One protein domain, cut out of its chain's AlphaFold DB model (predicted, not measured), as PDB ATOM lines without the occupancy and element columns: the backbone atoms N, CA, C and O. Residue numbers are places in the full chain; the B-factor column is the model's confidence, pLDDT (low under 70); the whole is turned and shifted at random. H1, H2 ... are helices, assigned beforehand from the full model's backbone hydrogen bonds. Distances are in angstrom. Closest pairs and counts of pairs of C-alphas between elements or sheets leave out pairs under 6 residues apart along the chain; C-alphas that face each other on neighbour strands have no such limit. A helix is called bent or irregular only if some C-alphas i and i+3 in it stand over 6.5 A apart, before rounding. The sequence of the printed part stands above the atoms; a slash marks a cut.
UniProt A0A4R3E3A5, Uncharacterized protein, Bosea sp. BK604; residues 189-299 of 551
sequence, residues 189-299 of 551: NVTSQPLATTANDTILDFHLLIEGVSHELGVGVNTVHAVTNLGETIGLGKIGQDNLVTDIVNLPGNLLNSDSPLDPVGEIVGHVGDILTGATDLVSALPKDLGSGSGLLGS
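This is residues 189 to 299 of the 551 residues of an uncharacterized protein of Bosea sp. BK604 (UniProt A0A4R3E3A5). A flat, loose slab of nearly aligned helices in three rows: H1 along one edge, H2 and H3 roughly end to end in the middle, and the long H4 along the other edge, covering H2 and part of H3. The link of residues 235 to 243 between H2 and H3 loops out toward H1. The printed part has 111 residues with four named helices, H1 to H4 in chain order, and no named strand; the class is all helix. The radius of gyration of the C-alphas is 17.3 A, and the spans are 59 by 36 by 13 A.

H1, residues 195 to 217, begins at C-alpha 195 (168.559, 116.404, 157.553) and is 33.1 A long. H2 holds residues 221 to 234, 20.0 A. H3, residues 244 to 257, 18.9 A, is irregular: C-alphas 249 and 252 are 7.3 A apart. H4, residues 263 to 291, is 42.2 A long and ends at C-alpha 291 (205.628, 134.103, 156.116); it is neither bent nor irregular, but only just: C-alphas 284 and 287 are 6.5 A apart.

H2 is the hub, touching three helices. With residues 207 to 215 alone, H1 touches H2 in a helical hairpin, opposite ways at a shallow tilt of 14 degrees; the closest C-alphas, of Ser 214 and Val 221, are 5.2 A apart. H2 and H4 touch, opposite ways at a shallow tilt of 18 degrees, closest at the C-alphas of Ala 226 and Leu 282, 5.0 A. H2 and H3 only just touch, with 3 pairs of C-alphas within 8 A, the closest those of Ile 234 and Leu 244, 5.0 A. H3 and H4 touch as a helical hairpin at a shallow tilt of 9 degrees, closest at the C-alphas of Leu 244 and His 271, 5.7 A. H1 is apart from H3 and H4. Every O i to N i+4 pair is within hydrogen-bond range in H1 and H2, against 8 of 10 in H3 and 23 of 25 in H4.

The two C-alphas farthest apart, of Asp 259 and Ser 299, are 59.2 A apart. The printed part has no cut and no long link. Residues 293 to 299 have pLDDT under 70; the mean of the printed part is 85.3.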
ATOM      1  N   ASN A 189     172.608 109.124 151.115       77.88
ATOM      2  CA  ASN A 189     172.039 108.731 152.403       77.88
ATOM      3  C   ASN A 189     170.988 109.717 152.950       77.88
ATOM      4  O   ASN A 189     170.335 109.382 153.944       77.88
ATOM      5  N   VAL A 190     170.754 110.865 152.295       74.62
ATOM      6  CA  VAL A 190     169.798 111.921 152.718       74.62
ATOM      7  C   VAL A 190     168.401 111.372 153.022       74.62
ATOM      8  O   VAL A 190     167.728 111.841 153.932       74.62
ATOM      9  N   THR A 191     167.936 110.353 152.293       70.75
ATOM     10  CA  THR A 191     166.597 109.774 152.511       70.75
ATOM     11  C   THR A 191     166.508 108.855 153.729       70.75
ATOM     12  O   THR A 191     165.416 108.427 154.096       70.75
ATOM     13  N   SER A 192     167.647 108.499 154.322       72.62
ATOM     14  CA  SER A 192     167.757 107.532 155.421       72.62
ATOM     15  C   SER A 192     168.252 108.141 156.733       72.62
ATOM     16  O   SER A 192     168.212 107.464 157.759       72.62
ATOM     17  N   GLN A 193     168.684 109.405 156.716       78.62
ATOM     18  CA  GLN A 193     169.214 110.106 157.879       78.62
ATOM     19  C   GLN A 193     168.463 111.418 158.147       78.62
ATOM     20  O   GLN A 193     167.873 111.990 157.230       78.62
ATOM     21  N   PRO A 194     168.453 111.914 159.399       87.25
ATOM     22  CA  PRO A 194     167.956 113.252 159.692       87.25
ATOM     23  C   PRO A 194     168.706 114.314 158.873       87.25
ATOM     24  O   PRO A 194     169.928 114.254 158.749       87.25
ATOM     25  N   LEU A 195     167.986 115.326 158.375       80.12
ATOM     26  CA  LEU A 195     168.559 116.404 157.553       80.12
ATOM     27  C   LEU A 195     169.745 117.110 158.234       80.12
ATOM     28  O   LEU A 195     170.717 117.446 157.568       80.12
ATOM     29  N   ALA A 196     169.678 117.299 159.556       77.06
ATOM     30  CA  ALA A 196     170.765 117.890 160.333       77.06
ATOM     31  C   ALA A 196     172.039 117.032 160.295       77.06
ATOM     32  O   ALA A 196     173.128 117.576 160.165       77.06
ATOM     33  N   THR A 197     171.913 115.700 160.334       83.06
ATOM     34  CA  THR A 197     173.057 114.786 160.229       83.06
ATOM     35  C   THR A 197     173.702 114.881 158.852       83.06
ATOM     36  O   THR A 197     174.903 115.086 158.760       83.06
ATOM     37  N   THR A 198     172.909 114.868 157.778       82.88
ATOM     38  CA  THR A 198     173.448 115.041 156.421       82.88
ATOM     39  C   THR A 198     174.114 116.406 156.222       82.88
ATOM     40  O   THR A 198     175.174 116.491 155.602       82.88
ATOM     41  N   ALA A 199     173.514 117.483 156.739       78.31
ATOM     42  CA  ALA A 199     174.108 118.816 156.668       78.31
ATOM     43  C   ALA A 199     175.445 118.873 157.424       78.31
ATOM     44  O   ALA A 199     176.408 119.439 156.911       78.31
ATOM     45  N   ASN A 200     175.510 118.239 158.598       88.25
ATOM     46  CA  ASN A 200     176.729 118.148 159.389       88.25
ATOM     47  C   ASN A 200     177.836 117.402 158.651       88.25
ATOM     48  O   ASN A 200     178.918 117.957 158.475       88.25
ATOM     49  N   ASP A 201     177.534 116.200 158.162       88.12
ATOM     50  CA  ASP A 201     178.488 115.360 157.438       88.12
ATOM     51  C   ASP A 201     179.013 116.090 156.194       88.12
ATOM     52  O   ASP A 201     180.214 116.164 155.980       88.12
ATOM     53  N   THR A 202     178.137 116.757 155.434       83.38
ATOM     54  CA  THR A 202     178.549 117.509 154.233       83.38
ATOM     55  C   THR A 202     179.518 118.651 154.561       83.38
ATOM     56  O   THR A 202     180.462 118.900 153.811       83.38
ATOM     57  N   ILE A 203     179.281 119.379 155.657       84.88
ATOM     58  CA  ILE A 203     180.156 120.482 156.076       84.88
ATOM     59  C   ILE A 203     181.489 119.936 156.602       84.88
ATOM     60  O   ILE A 203     182.534 120.484 156.260       84.88
ATOM     61  N   LEU A 204     181.467 118.851 157.381       89.12
ATOM     62  CA  LEU A 204     182.676 118.196 157.886       89.12
ATOM     63  C   LEU A 204     183.524 117.620 156.744       89.12
ATOM     64  O   LEU A 204     184.729 117.854 156.715       89.12
ATOM     65  N   ASP A 205     182.906 116.966 155.759       87.62
ATOM     66  CA  ASP A 205     183.582 116.476 154.550       87.62
ATOM     67  C   ASP A 205     184.249 117.641 153.797       87.62
ATOM     68  O   ASP A 205     185.380 117.543 153.315       87.62
ATOM     69  N   PHE A 206     183.574 118.794 153.727       82.31
ATOM     70  CA  PHE A 206     184.133 119.997 153.114       82.31
ATOM     71  C   PHE A 206     185.290 120.597 153.927       82.31
ATOM     72  O   PHE A 206     186.296 120.994 153.335       82.31
ATOM     73  N   HIS A 207     185.201 120.624 155.261       87.19
ATOM     74  CA  HIS A 207     186.315 121.020 156.130       87.19
ATOM     75  C   HIS A 207     187.532 120.117 155.906       87.19
ATOM     76  O   HIS A 207     188.627 120.628 155.669       87.19
ATOM     77  N   LEU A 208     187.330 118.795 155.893       85.94
ATOM     78  CA  LEU A 208     188.384 117.808 155.655       85.94
ATOM     79  C   LEU A 208     189.016 117.955 154.268       85.94
ATOM     80  O   LEU A 208     190.229 117.800 154.135       85.94
ATOM     81  N   LEU A 209     188.233 118.298 153.240       86.19
ATOM     82  CA  LEU A 209     188.778 118.602 151.917       86.19
ATOM     83  C   LEU A 209     189.689 119.829 151.956       86.19
ATOM     84  O   LEU A 209     190.808 119.763 151.443       86.19
ATOM     85  N   ILE A 210     189.218 120.951 152.511       84.75
ATOM     86  CA  ILE A 210     190.012 122.189 152.562       84.75
ATOM     87  C   ILE A 210     191.285 121.942 153.374       84.75
ATOM     88  O   ILE A 210     192.373 122.321 152.937       84.75
ATOM     89  N   GLU A 211     191.164 121.266 154.515       86.31
ATOM     90  CA  GLU A 211     192.289 120.860 155.351       86.31
ATOM     91  C   GLU A 211     193.272 119.993 154.559       86.31
ATOM     92  O   GLU A 211     194.439 120.367 154.428       86.31
ATOM     93  N   GLY A 212     192.809 118.907 153.940       85.75
ATOM     94  CA  GLY A 212     193.638 117.997 153.151       85.75
ATOM     95  C   GLY A 212     194.375 118.692 152.005       85.75
ATOM     96  O   GLY A 212     195.585 118.512 151.845       85.75
ATOM     97  N   VAL A 213     193.684 119.556 151.254       79.06
ATOM     98  CA  VAL A 213     194.297 120.365 150.188       79.06
ATOM     99  C   VAL A 213     195.330 121.340 150.763       79.06
ATOM    100  O   VAL A 213     196.412 121.483 150.194       79.06
ATOM    101  N   SER A 214     195.051 121.980 151.902       81.88
ATOM    102  CA  SER A 214     196.006 122.891 152.550       81.88
ATOM    103  C   SER A 214     197.281 122.169 153.007       81.88
ATOM    104  O   SER A 214     198.384 122.684 152.809       81.88
ATOM    105  N   HIS A 215     197.150 120.943 153.535       86.12
ATOM    106  CA  HIS A 215     198.278 120.087 153.919       86.12
ATOM    107  C   HIS A 215     199.106 119.667 152.711       86.12
ATOM    108  O   HIS A 215     200.333 119.728 152.766       86.12
ATOM    109  N   GLU A 216     198.455 119.266 151.619       83.12
ATOM    110  CA  GLU A 216     199.139 118.826 150.399       83.12
ATOM    111  C   GLU A 216     199.904 119.972 149.727       83.12
ATOM    112  O   GLU A 216     201.030 119.784 149.266       83.12
ATOM    113  N   LEU A 217     199.334 121.180 149.738       75.62
ATOM    114  CA  LEU A 217     199.996 122.378 149.224       75.62
ATOM    115  C   LEU A 217     201.047 122.938 150.195       75.62
ATOM    116  O   LEU A 217     201.899 123.723 149.783       75.62
ATOM    117  N   GLY A 218     200.998 122.562 151.476       79.50
ATOM    118  CA  GLY A 218     201.834 123.147 152.526       79.50
ATOM    119  C   GLY A 218     201.555 124.636 152.765       79.50
ATOM    120  O   GLY A 218     202.392 125.331 153.341       79.50
ATOM    121  N   VAL A 219     200.400 125.134 152.312       75.50
ATOM    122  CA  VAL A 219     199.993 126.539 152.410       75.50
ATOM    123  C   VAL A 219     198.769 126.628 153.301       75.50
ATOM    124  O   VAL A 219     197.759 125.986 153.035       75.50
ATOM    125  N   GLY A 220     198.830 127.477 154.325       76.94
ATOM    126  CA  GLY A 220     197.632 127.826 155.081       76.94
ATOM    127  C   GLY A 220     197.149 126.754 156.055       76.94
ATOM    128  O   GLY A 220     196.042 126.896 156.550       76.94
ATOM    129  N   VAL A 221     197.929 125.702 156.337       83.50
ATOM    130  CA  VAL A 221     197.503 124.575 157.191       83.50
ATOM    131  C   VAL A 221     196.980 125.049 158.546       83.50
ATOM    132  O   VAL A 221     195.905 124.644 158.981       83.50
ATOM    133  N   ASN A 222     197.711 125.945 159.209       86.25
ATOM    134  CA  ASN A 222     197.327 126.409 160.539       86.25
ATOM    135  C   ASN A 222     196.107 127.337 160.472       86.25
ATOM    136  O   ASN A 222     195.242 127.291 161.342       86.25
ATOM    137  N   THR A 223     196.036 128.174 159.438       86.75
ATOM    138  CA  THR A 223     194.935 129.113 159.191       86.75
ATOM    139  C   THR A 223     193.657 128.346 158.883       86.75
ATOM    140  O   THR A 223     192.621 128.625 159.475       86.75
ATOM    141  N   VAL A 224     193.733 127.346 158.005       89.62
ATOM    142  CA  VAL A 224     192.609 126.484 157.637       89.62
ATOM    143  C   VAL A 224     192.111 125.721 158.855       89.62
ATOM    144  O   VAL A 224     190.924 125.807 159.134       89.62
ATOM    145  N   HIS A 225     192.998 125.085 159.629       87.75
ATOM    146  CA  HIS A 225     192.609 124.425 160.881       87.75
ATOM    147  C   HIS A 225     191.915 125.377 161.854       87.75
ATOM    148  O   HIS A 225     190.926 125.014 162.481       87.75
ATOM    149  N   ALA A 226     192.434 126.596 162.010       87.69
ATOM    150  CA  ALA A 226     191.836 127.565 162.916       87.69
ATOM    151  C   ALA A 226     190.440 128.000 162.440       87.69
ATOM    152  O   ALA A 226     189.532 128.122 163.258       87.69
ATOM    153  N   VAL A 227     190.244 128.185 161.129       89.62
ATOM    154  CA  VAL A 227     188.935 128.520 160.546       89.62
ATOM    155  C   VAL A 227     187.948 127.361 160.675       89.62
ATOM    156  O   VAL A 227     186.810 127.594 161.078       89.62
ATOM    157  N   THR A 228     188.350 126.129 160.351       89.62
ATOM    158  CA  THR A 228     187.457 124.962 160.429       89.62
ATOM    159  C   THR A 228     187.067 124.670 161.873       89.62
ATOM    160  O   THR A 228     185.882 124.505 162.153       89.62
ATOM    161  N   ASN A 229     188.023 124.729 162.806       89.25
ATOM    162  CA  ASN A 229     187.754 124.572 164.235       89.25
ATOM    163  C   ASN A 229     186.800 125.661 164.753       89.25
ATOM    164  O   ASN A 229     185.825 125.352 165.427       89.25
ATOM    165  N   LEU A 230     187.016 126.926 164.368       90.81
ATOM    166  CA  LEU A 230     186.110 128.024 164.721       90.81
ATOM    167  C   LEU A 230     184.695 127.799 164.164       90.81
ATOM    168  O   LEU A 230     183.707 128.038 164.860       90.81
ATOM    169  N   GLY A 231     184.595 127.316 162.924       89.31
ATOM    170  CA  GLY A 231     183.328 126.932 162.312       89.31
ATOM    171  C   GLY A 231     182.603 125.863 163.126       89.31
ATOM    172  O   GLY A 231     181.427 126.040 163.444       89.31
ATOM    173  N   GLU A 232     183.301 124.798 163.518       92.06
ATOM    174  CA  GLU A 232     182.743 123.718 164.339       92.06
ATOM    175  C   GLU A 232     182.280 124.202 165.715       92.06
ATOM    176  O   GLU A 232     181.175 123.853 166.129       92.06
ATOM    177  N   THR A 233     183.063 125.053 166.390       93.31
ATOM    178  CA  THR A 233     182.682 125.644 167.685       93.31
ATOM    179  C   THR A 233     181.409 126.484 167.582       93.31
ATOM    180  O   THR A 233     180.560 126.449 168.474       93.31
ATOM    181  N   ILE A 234     181.241 127.231 166.486       91.25
ATOM    182  CA  ILE A 234     180.019 128.008 166.240       91.25
ATOM    183  C   ILE A 234     178.839 127.074 165.928       91.25
ATOM    184  O   ILE A 234     177.719 127.343 166.357       91.25
ATOM    185  N   GLY A 235     179.081 125.968 165.222       90.38
ATOM    186  CA  GLY A 235     178.073 124.953 164.895       90.38
ATOM    187  C   GLY A 235     178.039 124.523 163.429       90.38
ATOM    188  O   GLY A 235     177.195 123.709 163.045       90.38
ATOM    189  N   LEU A 236     178.951 125.026 162.592       89.75
ATOM    190  CA  LEU A 236     179.113 124.568 161.214       89.75
ATOM    191  C   LEU A 236     179.620 123.122 161.227       89.75
ATOM    192  O   LEU A 236     180.726 122.849 161.680       89.75
ATOM    193  N   GLY A 237     178.797 122.189 160.750       86.06
ATOM    194  CA  GLY A 237     179.133 120.763 160.768       86.06
ATOM    195  C   GLY A 237     178.739 120.030 162.054       86.06
ATOM    196  O   GLY A 237     178.958 118.826 162.157       86.06
ATOM    197  N   LYS A 238     178.153 120.723 163.040       90.81
ATOM    198  CA  LYS A 238     177.880 120.177 164.383       90.81
ATOM    199  C   LYS A 238     176.440 120.388 164.863       90.81
ATOM    200  O   LYS A 238     176.157 120.115 166.019       90.81
ATOM    201  N   ILE A 239     175.498 120.809 164.019       88.31
ATOM    202  CA  ILE A 239     174.100 121.089 164.404       88.31
ATOM    203  C   ILE A 239     173.501 119.928 165.216       88.31
ATOM    204  O   ILE A 239     173.465 118.787 164.751       88.31
ATOM    205  N   GLY A 240     173.002 120.216 166.419       84.69
ATOM    206  CA  GLY A 240     172.461 119.207 167.336       84.69
ATOM    207  C   GLY A 240     173.510 118.482 168.195       84.69
ATOM    208  O   GLY A 240     173.145 117.549 168.906       84.69
ATOM    209  N   GLN A 241     174.781 118.885 168.131       91.38
ATOM    210  CA  GLN A 241     175.877 118.440 169.003       91.38
ATOM    211  C   GLN A 241     176.345 119.578 169.932       91.38
ATOM    212  O   GLN A 241     175.680 120.598 170.037       91.38
ATOM    213  N   ASP A 242     177.499 119.403 170.575       90.69
ATOM    214  CA  ASP A 242     178.171 120.381 171.441       90.69
ATOM    215  C   ASP A 242     178.751 121.537 170.595       90.69
ATOM    216  O   ASP A 242     179.774 121.373 169.925       90.69
ATOM    217  N   ASN A 243     178.006 122.641 170.489       93.38
ATOM    218  CA  ASN A 243     178.397 123.884 169.806       93.38
ATOM    219  C   ASN A 243     177.488 125.042 170.226       93.38
ATOM    220  O   ASN A 243     176.329 124.851 170.602       93.38
ATOM    221  N   LEU A 244     177.976 126.267 170.003       91.69
ATOM    222  CA  LEU A 244     177.299 127.489 170.425       91.69
ATOM    223  C   LEU A 244     175.851 127.593 169.920       91.69
ATOM    224  O   LEU A 244     174.947 127.895 170.697       91.69
ATOM    225  N   VAL A 245     175.611 127.367 168.623       91.69
ATOM    226  CA  VAL A 245     174.261 127.497 168.046       91.69
ATOM    227  C   VAL A 245     173.301 126.482 168.657       91.69
ATOM    228  O   VAL A 245     172.156 126.820 168.963       91.69
ATOM    229  N   THR A 246     173.753 125.247 168.851       91.50
ATOM    230  CA  THR A 246     172.916 124.186 169.418       91.50
ATOM    231  C   THR A 246     172.568 124.479 170.871       91.50
ATOM    232  O   THR A 246     171.401 124.348 171.250       91.50
ATOM    233  N   ASP A 247     173.525 124.962 171.656       92.56
ATOM    234  CA  ASP A 247     173.297 125.284 173.062       92.56
ATOM    235  C   ASP A 247     172.379 126.486 173.233       92.56
ATOM    236  O   ASP A 247     171.464 126.444 174.053       92.56
ATOM    237  N   ILE A 248     172.533 127.528 172.408       91.12
ATOM    238  CA  ILE A 248     171.629 128.688 172.409       91.12
ATOM    239  C   ILE A 248     170.200 128.266 172.054       91.12
ATOM    240  O   ILE A 248     169.248 128.684 172.717       91.12
ATOM    241  N   VAL A 249     170.026 127.432 171.026       90.81
ATOM    242  CA  VAL A 249     168.698 126.953 170.605       90.81
ATOM    243  C   VAL A 249     168.060 126.075 171.684       90.81
ATOM    244  O   VAL A 249     166.852 126.164 171.917       90.81
ATOM    245  N   ASN A 250     168.860 125.259 172.371       89.69
ATOM    246  CA  ASN A 250     168.387 124.374 173.430       89.69
ATOM    247  C   ASN A 250     168.263 125.068 174.793       89.69
ATOM    248  O   ASN A 250     167.579 124.536 175.669       89.69
ATOM    249  N   LEU A 251     168.840 126.262 174.974       92.12
ATOM    250  CA  LEU A 251     168.885 126.983 176.248       92.12
ATOM    251  C   LEU A 251     167.507 127.123 176.918       92.12
ATOM    252  O   LEU A 251     167.411 126.787 178.097       92.12
ATOM    253  N   PRO A 252     166.412 127.529 176.235       90.69
ATOM    254  CA  PRO A 252     165.106 127.635 176.886       90.69
ATOM    255  C   PRO A 252     164.602 126.287 177.411       90.69
ATOM    256  O   PRO A 252     164.047 126.207 178.505       90.69
ATOM    257  N   GLY A 253     164.814 125.215 176.642       91.12
ATOM    258  CA  GLY A 253     164.459 123.859 177.044       91.12
ATOM    259  C   GLY A 253     165.308 123.386 178.218       91.12
ATOM    260  O   GLY A 253     164.770 122.855 179.188       91.12
ATOM    261  N   ASN A 254     166.613 123.633 178.171       91.19
ATOM    262  CA  ASN A 254     167.538 123.219 179.214       91.19
ATOM    263  C   ASN A 254     167.299 123.993 180.519       91.19
ATOM    264  O   ASN A 254     167.282 123.380 181.577       91.19
ATOM    265  N   LEU A 255     166.992 125.293 180.470       90.81
ATOM    266  CA  LEU A 255     166.643 126.089 181.658       90.81
ATOM    267  C   LEU A 255     165.358 125.616 182.352       90.81
ATOM    268  O   LEU A 255     165.235 125.741 183.568       90.81
ATOM    269  N   LEU A 256     164.390 125.102 181.588       93.50
ATOM    270  CA  LEU A 256     163.114 124.629 182.131       93.50
ATOM    271  C   LEU A 256     163.165 123.180 182.626       93.50
ATOM    272  O   LEU A 256     162.342 122.804 183.460       93.50
ATOM    273  N   ASN A 257     164.084 122.369 182.094       92.56
ATOM    274  CA  ASN A 257     164.110 120.923 182.321       92.56
ATOM    275  C   ASN A 257     165.373 120.410 183.029       92.56
ATOM    276  O   ASN A 257     165.386 119.242 183.413       92.56
ATOM    277  N   SER A 258     166.427 121.216 183.192       86.62
ATOM    278  CA  SER A 258     167.632 120.777 183.896       86.62
ATOM    279  C   SER A 258     167.492 120.954 185.409       86.62
ATOM    280  O   SER A 258     166.941 121.935 185.908       86.62
ATOM    281  N   ASP A 259     168.060 120.009 186.158       91.25
ATOM    282  CA  ASP A 259     168.206 120.127 187.612       91.25
ATOM    283  C   ASP A 259     169.217 121.232 188.006       91.25
ATOM    284  O   ASP A 259     169.279 121.645 189.167       91.25
ATOM    285  N   SER A 260     169.980 121.733 187.026       91.12
ATOM    286  CA  SER A 260     171.041 122.734 187.155       91.12
ATOM    287  C   SER A 260     170.896 123.809 186.066       91.12
ATOM    288  O   SER A 260     171.519 123.705 185.007       91.12
ATOM    289  N   PRO A 261     170.109 124.878 186.290       86.81
ATOM    290  CA  PRO A 261     169.871 125.914 185.276       86.81
ATOM    291  C   PRO A 261     171.132 126.708 184.889       86.81
ATOM    292  O   PRO A 261     171.105 127.482 183.940       86.81
ATOM    293  N   LEU A 262     172.243 126.535 185.614       92.56
ATOM    294  CA  LEU A 262     173.521 127.180 185.304       92.56
ATOM    295  C   LEU A 262     174.405 126.366 184.353       92.56
ATOM    296  O   LEU A 262     175.283 126.956 183.731       92.56
ATOM    297  N   ASP A 263     174.184 125.056 184.214       92.44
ATOM    298  CA  ASP A 263     175.036 124.204 183.373       92.44
ATOM    299  C   ASP A 263     174.961 124.610 181.884       92.44
ATOM    300  O   ASP A 263     176.016 124.862 181.306       92.44
ATOM    301  N   PRO A 264     173.770 124.844 181.289       89.94
ATOM    302  CA  PRO A 264     173.660 125.275 179.887       89.94
ATOM    303  C   PRO A 264     174.263 126.661 179.631       89.94
ATOM    304  O   PRO A 264     174.761 126.959 178.551       89.94
ATOM    305  N   VAL A 265     174.227 127.538 180.641       91.06
ATOM    306  CA  VAL A 265     174.890 128.846 180.573       91.06
ATOM    307  C   VAL A 265     176.411 128.663 180.583       91.06
ATOM    308  O   VAL A 265     177.123 129.369 179.872       91.06
ATOM    309  N   GLY A 266     176.911 127.702 181.363       92.75
ATOM    310  CA  GLY A 266     178.319 127.320 181.391       92.75
ATOM    311  C   GLY A 266     178.824 126.776 180.053       92.75
ATOM    312  O   GLY A 266     179.923 127.149 179.651       92.75
ATOM    313  N   GLU A 267     178.024 125.965 179.359       92.38
ATOM    314  CA  GLU A 267     178.331 125.433 178.017       92.38
ATOM    315  C   GLU A 267     178.486 126.571 176.992       92.38
ATOM    316  O   GLU A 267     179.541 126.711 176.369       92.38
ATOM    317  N   ILE A 268     177.522 127.501 176.942       91.38
ATOM    318  CA  ILE A 268     177.588 128.698 176.082       91.38
ATOM    319  C   ILE A 268     178.841 129.535 176.377       91.38
ATOM    320  O   ILE A 268     179.551 129.946 175.456       91.38
ATOM    321  N   VAL A 269     179.136 129.798 177.655       93.25
ATOM    322  CA  VAL A 269     180.339 130.552 178.053       93.25
ATOM    323  C   VAL A 269     181.617 129.805 177.656       93.25
ATOM    324  O   VAL A 269     182.584 130.442 177.235       93.25
ATOM    325  N   GLY A 270     181.617 128.472 177.749       93.31
ATOM    326  CA  GLY A 270     182.695 127.609 177.270       93.31
ATOM    327  C   GLY A 270     182.955 127.809 175.780       93.31
ATOM    328  O   GLY A 270     184.069 128.171 175.401       93.31
ATOM    329  N   HIS A 271     181.914 127.712 174.953       92.94
ATOM    330  CA  HIS A 271     182.031 127.915 173.509       92.94
ATOM    331  C   HIS A 271     182.452 129.330 173.115       92.94
ATOM    332  O   HIS A 271     183.224 129.495 172.173       92.94
ATOM    333  N   VAL A 272     182.011 130.365 173.836       89.12
ATOM    334  CA  VAL A 272     182.531 131.727 173.626       89.12
ATOM    335  C   VAL A 272     184.036 131.774 173.918       89.12
ATOM    336  O   VAL A 272     184.790 132.361 173.144       89.12
ATOM    337  N   GLY A 273     184.502 131.114 174.982       92.12
ATOM    338  CA  GLY A 273     185.932 130.961 175.272       92.12
ATOM    339  C   GLY A 273     186.704 130.232 174.166       92.12
ATOM    340  O   GLY A 273     187.801 130.659 173.789       92.12
ATOM    341  N   ASP A 274     186.116 129.182 173.601       91.56
ATOM    342  CA  ASP A 274     186.694 128.422 172.492       91.56
ATOM    343  C   ASP A 274     186.746 129.250 171.198       91.56
ATOM    344  O   ASP A 274     187.767 129.248 170.515       91.56
ATOM    345  N   ILE A 275     185.714 130.049 170.899       91.19
ATOM    346  CA  ILE A 275     185.688 130.995 169.768       91.19
ATOM    347  C   ILE A 275     186.804 132.032 169.897       91.19
ATOM    348  O   ILE A 275     187.527 132.294 168.934       91.19
ATOM    349  N   LEU A 276     186.976 132.609 171.089       88.50
ATOM    350  CA  LEU A 276     188.044 133.572 171.366       88.50
ATOM    351  C   LEU A 276     189.431 132.940 171.179       88.50
ATOM    352  O   LEU A 276     190.340 133.568 170.627       88.50
ATOM    353  N   THR A 277     189.580 131.686 171.607       88.44
ATOM    354  CA  THR A 277     190.810 130.908 171.420       88.44
ATOM    355  C   THR A 277     191.052 130.626 169.938       88.44
ATOM    356  O   THR A 277     192.129 130.939 169.440       88.44
ATOM    357  N   GLY A 278     190.042 130.157 169.202       87.31
ATOM    358  CA  GLY A 278     190.119 129.894 167.764       87.31
ATOM    359  C   GLY A 278     190.431 131.145 166.940       87.31
ATOM    360  O   GLY A 278     191.274 131.105 166.046       87.31
ATOM    361  N   ALA A 279     189.835 132.292 167.280       86.00
ATOM    362  CA  ALA A 279     190.151 133.574 166.654       86.00
ATOM    363  C   ALA A 279     191.598 134.017 166.944       86.00
ATOM    364  O   ALA A 279     192.300 134.490 166.049       86.00
ATOM    365  N   THR A 280     192.073 133.821 168.177       86.69
ATOM    366  CA  THR A 280     193.472 134.093 168.549       86.69
ATOM    367  C   THR A 280     194.431 133.178 167.788       86.69
ATOM    368  O   THR A 280     195.447 133.640 167.260       86.69
ATOM    369  N   ASP A 281     194.094 131.894 167.677       86.19
ATOM    370  CA  ASP A 281     194.865 130.912 166.926       86.19
ATOM    371  C   ASP A 281     194.927 131.288 165.449       86.19
ATOM    372  O   ASP A 281     196.024 131.298 164.893       86.19
ATOM    373  N   LEU A 282     193.808 131.716 164.855       88.44
ATOM    374  CA  LEU A 282     193.727 132.205 163.479       88.44
ATOM    375  C   LEU A 282     194.646 133.409 163.240       88.44
ATOM    376  O   LEU A 282     195.468 133.395 162.321       88.44
ATOM    377  N   VAL A 283     194.564 134.430 164.097       86.06
ATOM    378  CA  VAL A 283     195.431 135.619 164.021       86.06
ATOM    379  C   VAL A 283     196.905 135.241 164.194       86.06
ATOM    380  O   VAL A 283     197.777 135.832 163.559       86.06
ATOM    381  N   SER A 284     197.211 134.233 165.016       82.94
ATOM    382  CA  SER A 284     198.584 133.750 165.213       82.94
ATOM    383  C   SER A 284     199.089 132.847 164.078       82.94
ATOM    384  O   SER A 284     200.303 132.749 163.860       82.94
ATOM    385  N   ALA A 285     198.180 132.154 163.393       84.38
ATOM    386  CA  ALA A 285     198.446 131.217 162.312       84.38
ATOM    387  C   ALA A 285     198.696 131.951 160.997       84.38
ATOM    388  O   ALA A 285     199.632 131.609 160.274       84.38
ATOM    389  N   LEU A 286     197.936 133.015 160.732       83.69
ATOM    390  CA  LEU A 286     197.986 133.716 159.458       83.69
ATOM    391  C   LEU A 286     199.388 134.262 159.111       83.69
ATOM    392  O   LEU A 286     199.871 133.979 158.015       83.69
ATOM    393  N   PRO A 287     200.128 134.961 160.000       79.38
ATOM    394  CA  PRO A 287     201.487 135.409 159.689       79.38
ATOM    395  C   PRO A 287     202.476 134.254 159.503       79.38
ATOM    396  O   PRO A 287     203.428 134.390 158.736       79.38
ATOM    397  N   LYS A 288     202.272 133.127 160.200       80.50
ATOM    398  CA  LYS A 288     203.124 131.935 160.056       80.50
ATOM    399  C   LYS A 288     202.918 131.308 158.686       80.50
ATOM    400  O   LYS A 288     203.896 130.979 158.022       80.50
ATOM    401  N   ASP A 289     201.671 131.210 158.247       82.12
ATOM    402  CA  ASP A 289     201.338 130.625 156.958       82.12
ATOM    403  C   ASP A 289     201.734 131.554 155.806       82.12
ATOM    404  O   ASP A 289     202.328 131.088 154.837       82.12
ATOM    405  N   LEU A 290     201.521 132.869 155.938       79.69
ATOM    406  CA  LEU A 290     201.958 133.867 154.953       79.69
ATOM    407  C   LEU A 290     203.485 134.003 154.874       79.69
ATOM    408  O   LEU A 290     204.023 134.209 153.790       79.69
ATOM    409  N   GLY A 291     204.179 133.919 156.013       73.31
ATOM    410  CA  GLY A 291     205.628 134.103 156.116       73.31
ATOM    411  C   GLY A 291     206.452 132.826 155.950       73.31
ATOM    412  O   GLY A 291     207.682 132.897 155.894       73.31
ATOM    413  N   SER A 292     205.812 131.655 155.892       74.62
ATOM    414  CA  SER A 292     206.511 130.402 155.614       74.62
ATOM    415  C   SER A 292     207.101 130.439 154.195       74.62
ATOM    416  O   SER A 292     206.483 130.957 153.271       74.62
ATOM    417  N   GLY A 293     208.319 129.919 153.998       64.81
ATOM    418  CA  GLY A 293     209.014 129.960 152.695       64.81
ATOM    419  C   GLY A 293     208.281 129.230 151.557       64.81
ATOM    420  O   GLY A 293     208.524 129.531 150.390       64.81
ATOM    421  N   SER A 294     207.354 128.338 151.918       64.62
ATOM    422  CA  SER A 294     206.415 127.646 151.026       64.62
ATOM    423  C   SER A 294     205.025 128.294 150.987       64.62
ATOM    424  O   SER A 294     204.190 127.898 150.183       64.62
ATOM    425  N   GLY A 295     204.758 129.261 151.864       61.59
ATOM    426  CA  GLY A 295     203.494 129.975 151.972       61.59
ATOM    427  C   GLY A 295     203.233 130.877 150.777       61.59
ATOM    428  O   GLY A 295     204.111 131.098 149.950       61.59
ATOM    429  N   LEU A 296     202.032 131.451 150.702       65.94
ATOM    430  CA  LEU A 296     201.568 132.250 149.561       65.94
ATOM    431  C   LEU A 296     202.582 133.324 149.101       65.94
ATOM    432  O   LEU A 296     202.708 133.559 147.899       65.94
ATOM    433  N   LEU A 297     203.325 133.924 150.045       66.44
ATOM    434  CA  LEU A 297     204.332 134.975 149.824       66.44
ATOM    435  C   LEU A 297     205.790 134.499 149.960       66.44
ATOM    436  O   LEU A 297     206.713 135.308 149.836       66.44
ATOM    437  N   GLY A 298     206.015 133.218 150.250       66.00
ATOM    438  CA  GLY A 298     207.352 132.640 150.340       66.00
ATOM    439  C   GLY A 298     208.080 132.689 148.995       66.00
ATOM    440  O   GLY A 298     207.447 132.804 147.950       66.00
ATOM    441  N   SER A 299     209.414 132.591 148.994       65.75
ATOM    442  CA  SER A 299     210.224 132.643 147.761       65.75
ATOM    443  C   SER A 299     209.871 131.555 146.743       65.75
ATOM    444  O   SER A 299     210.104 131.746 145.554       65.75
TER     445      SER A 299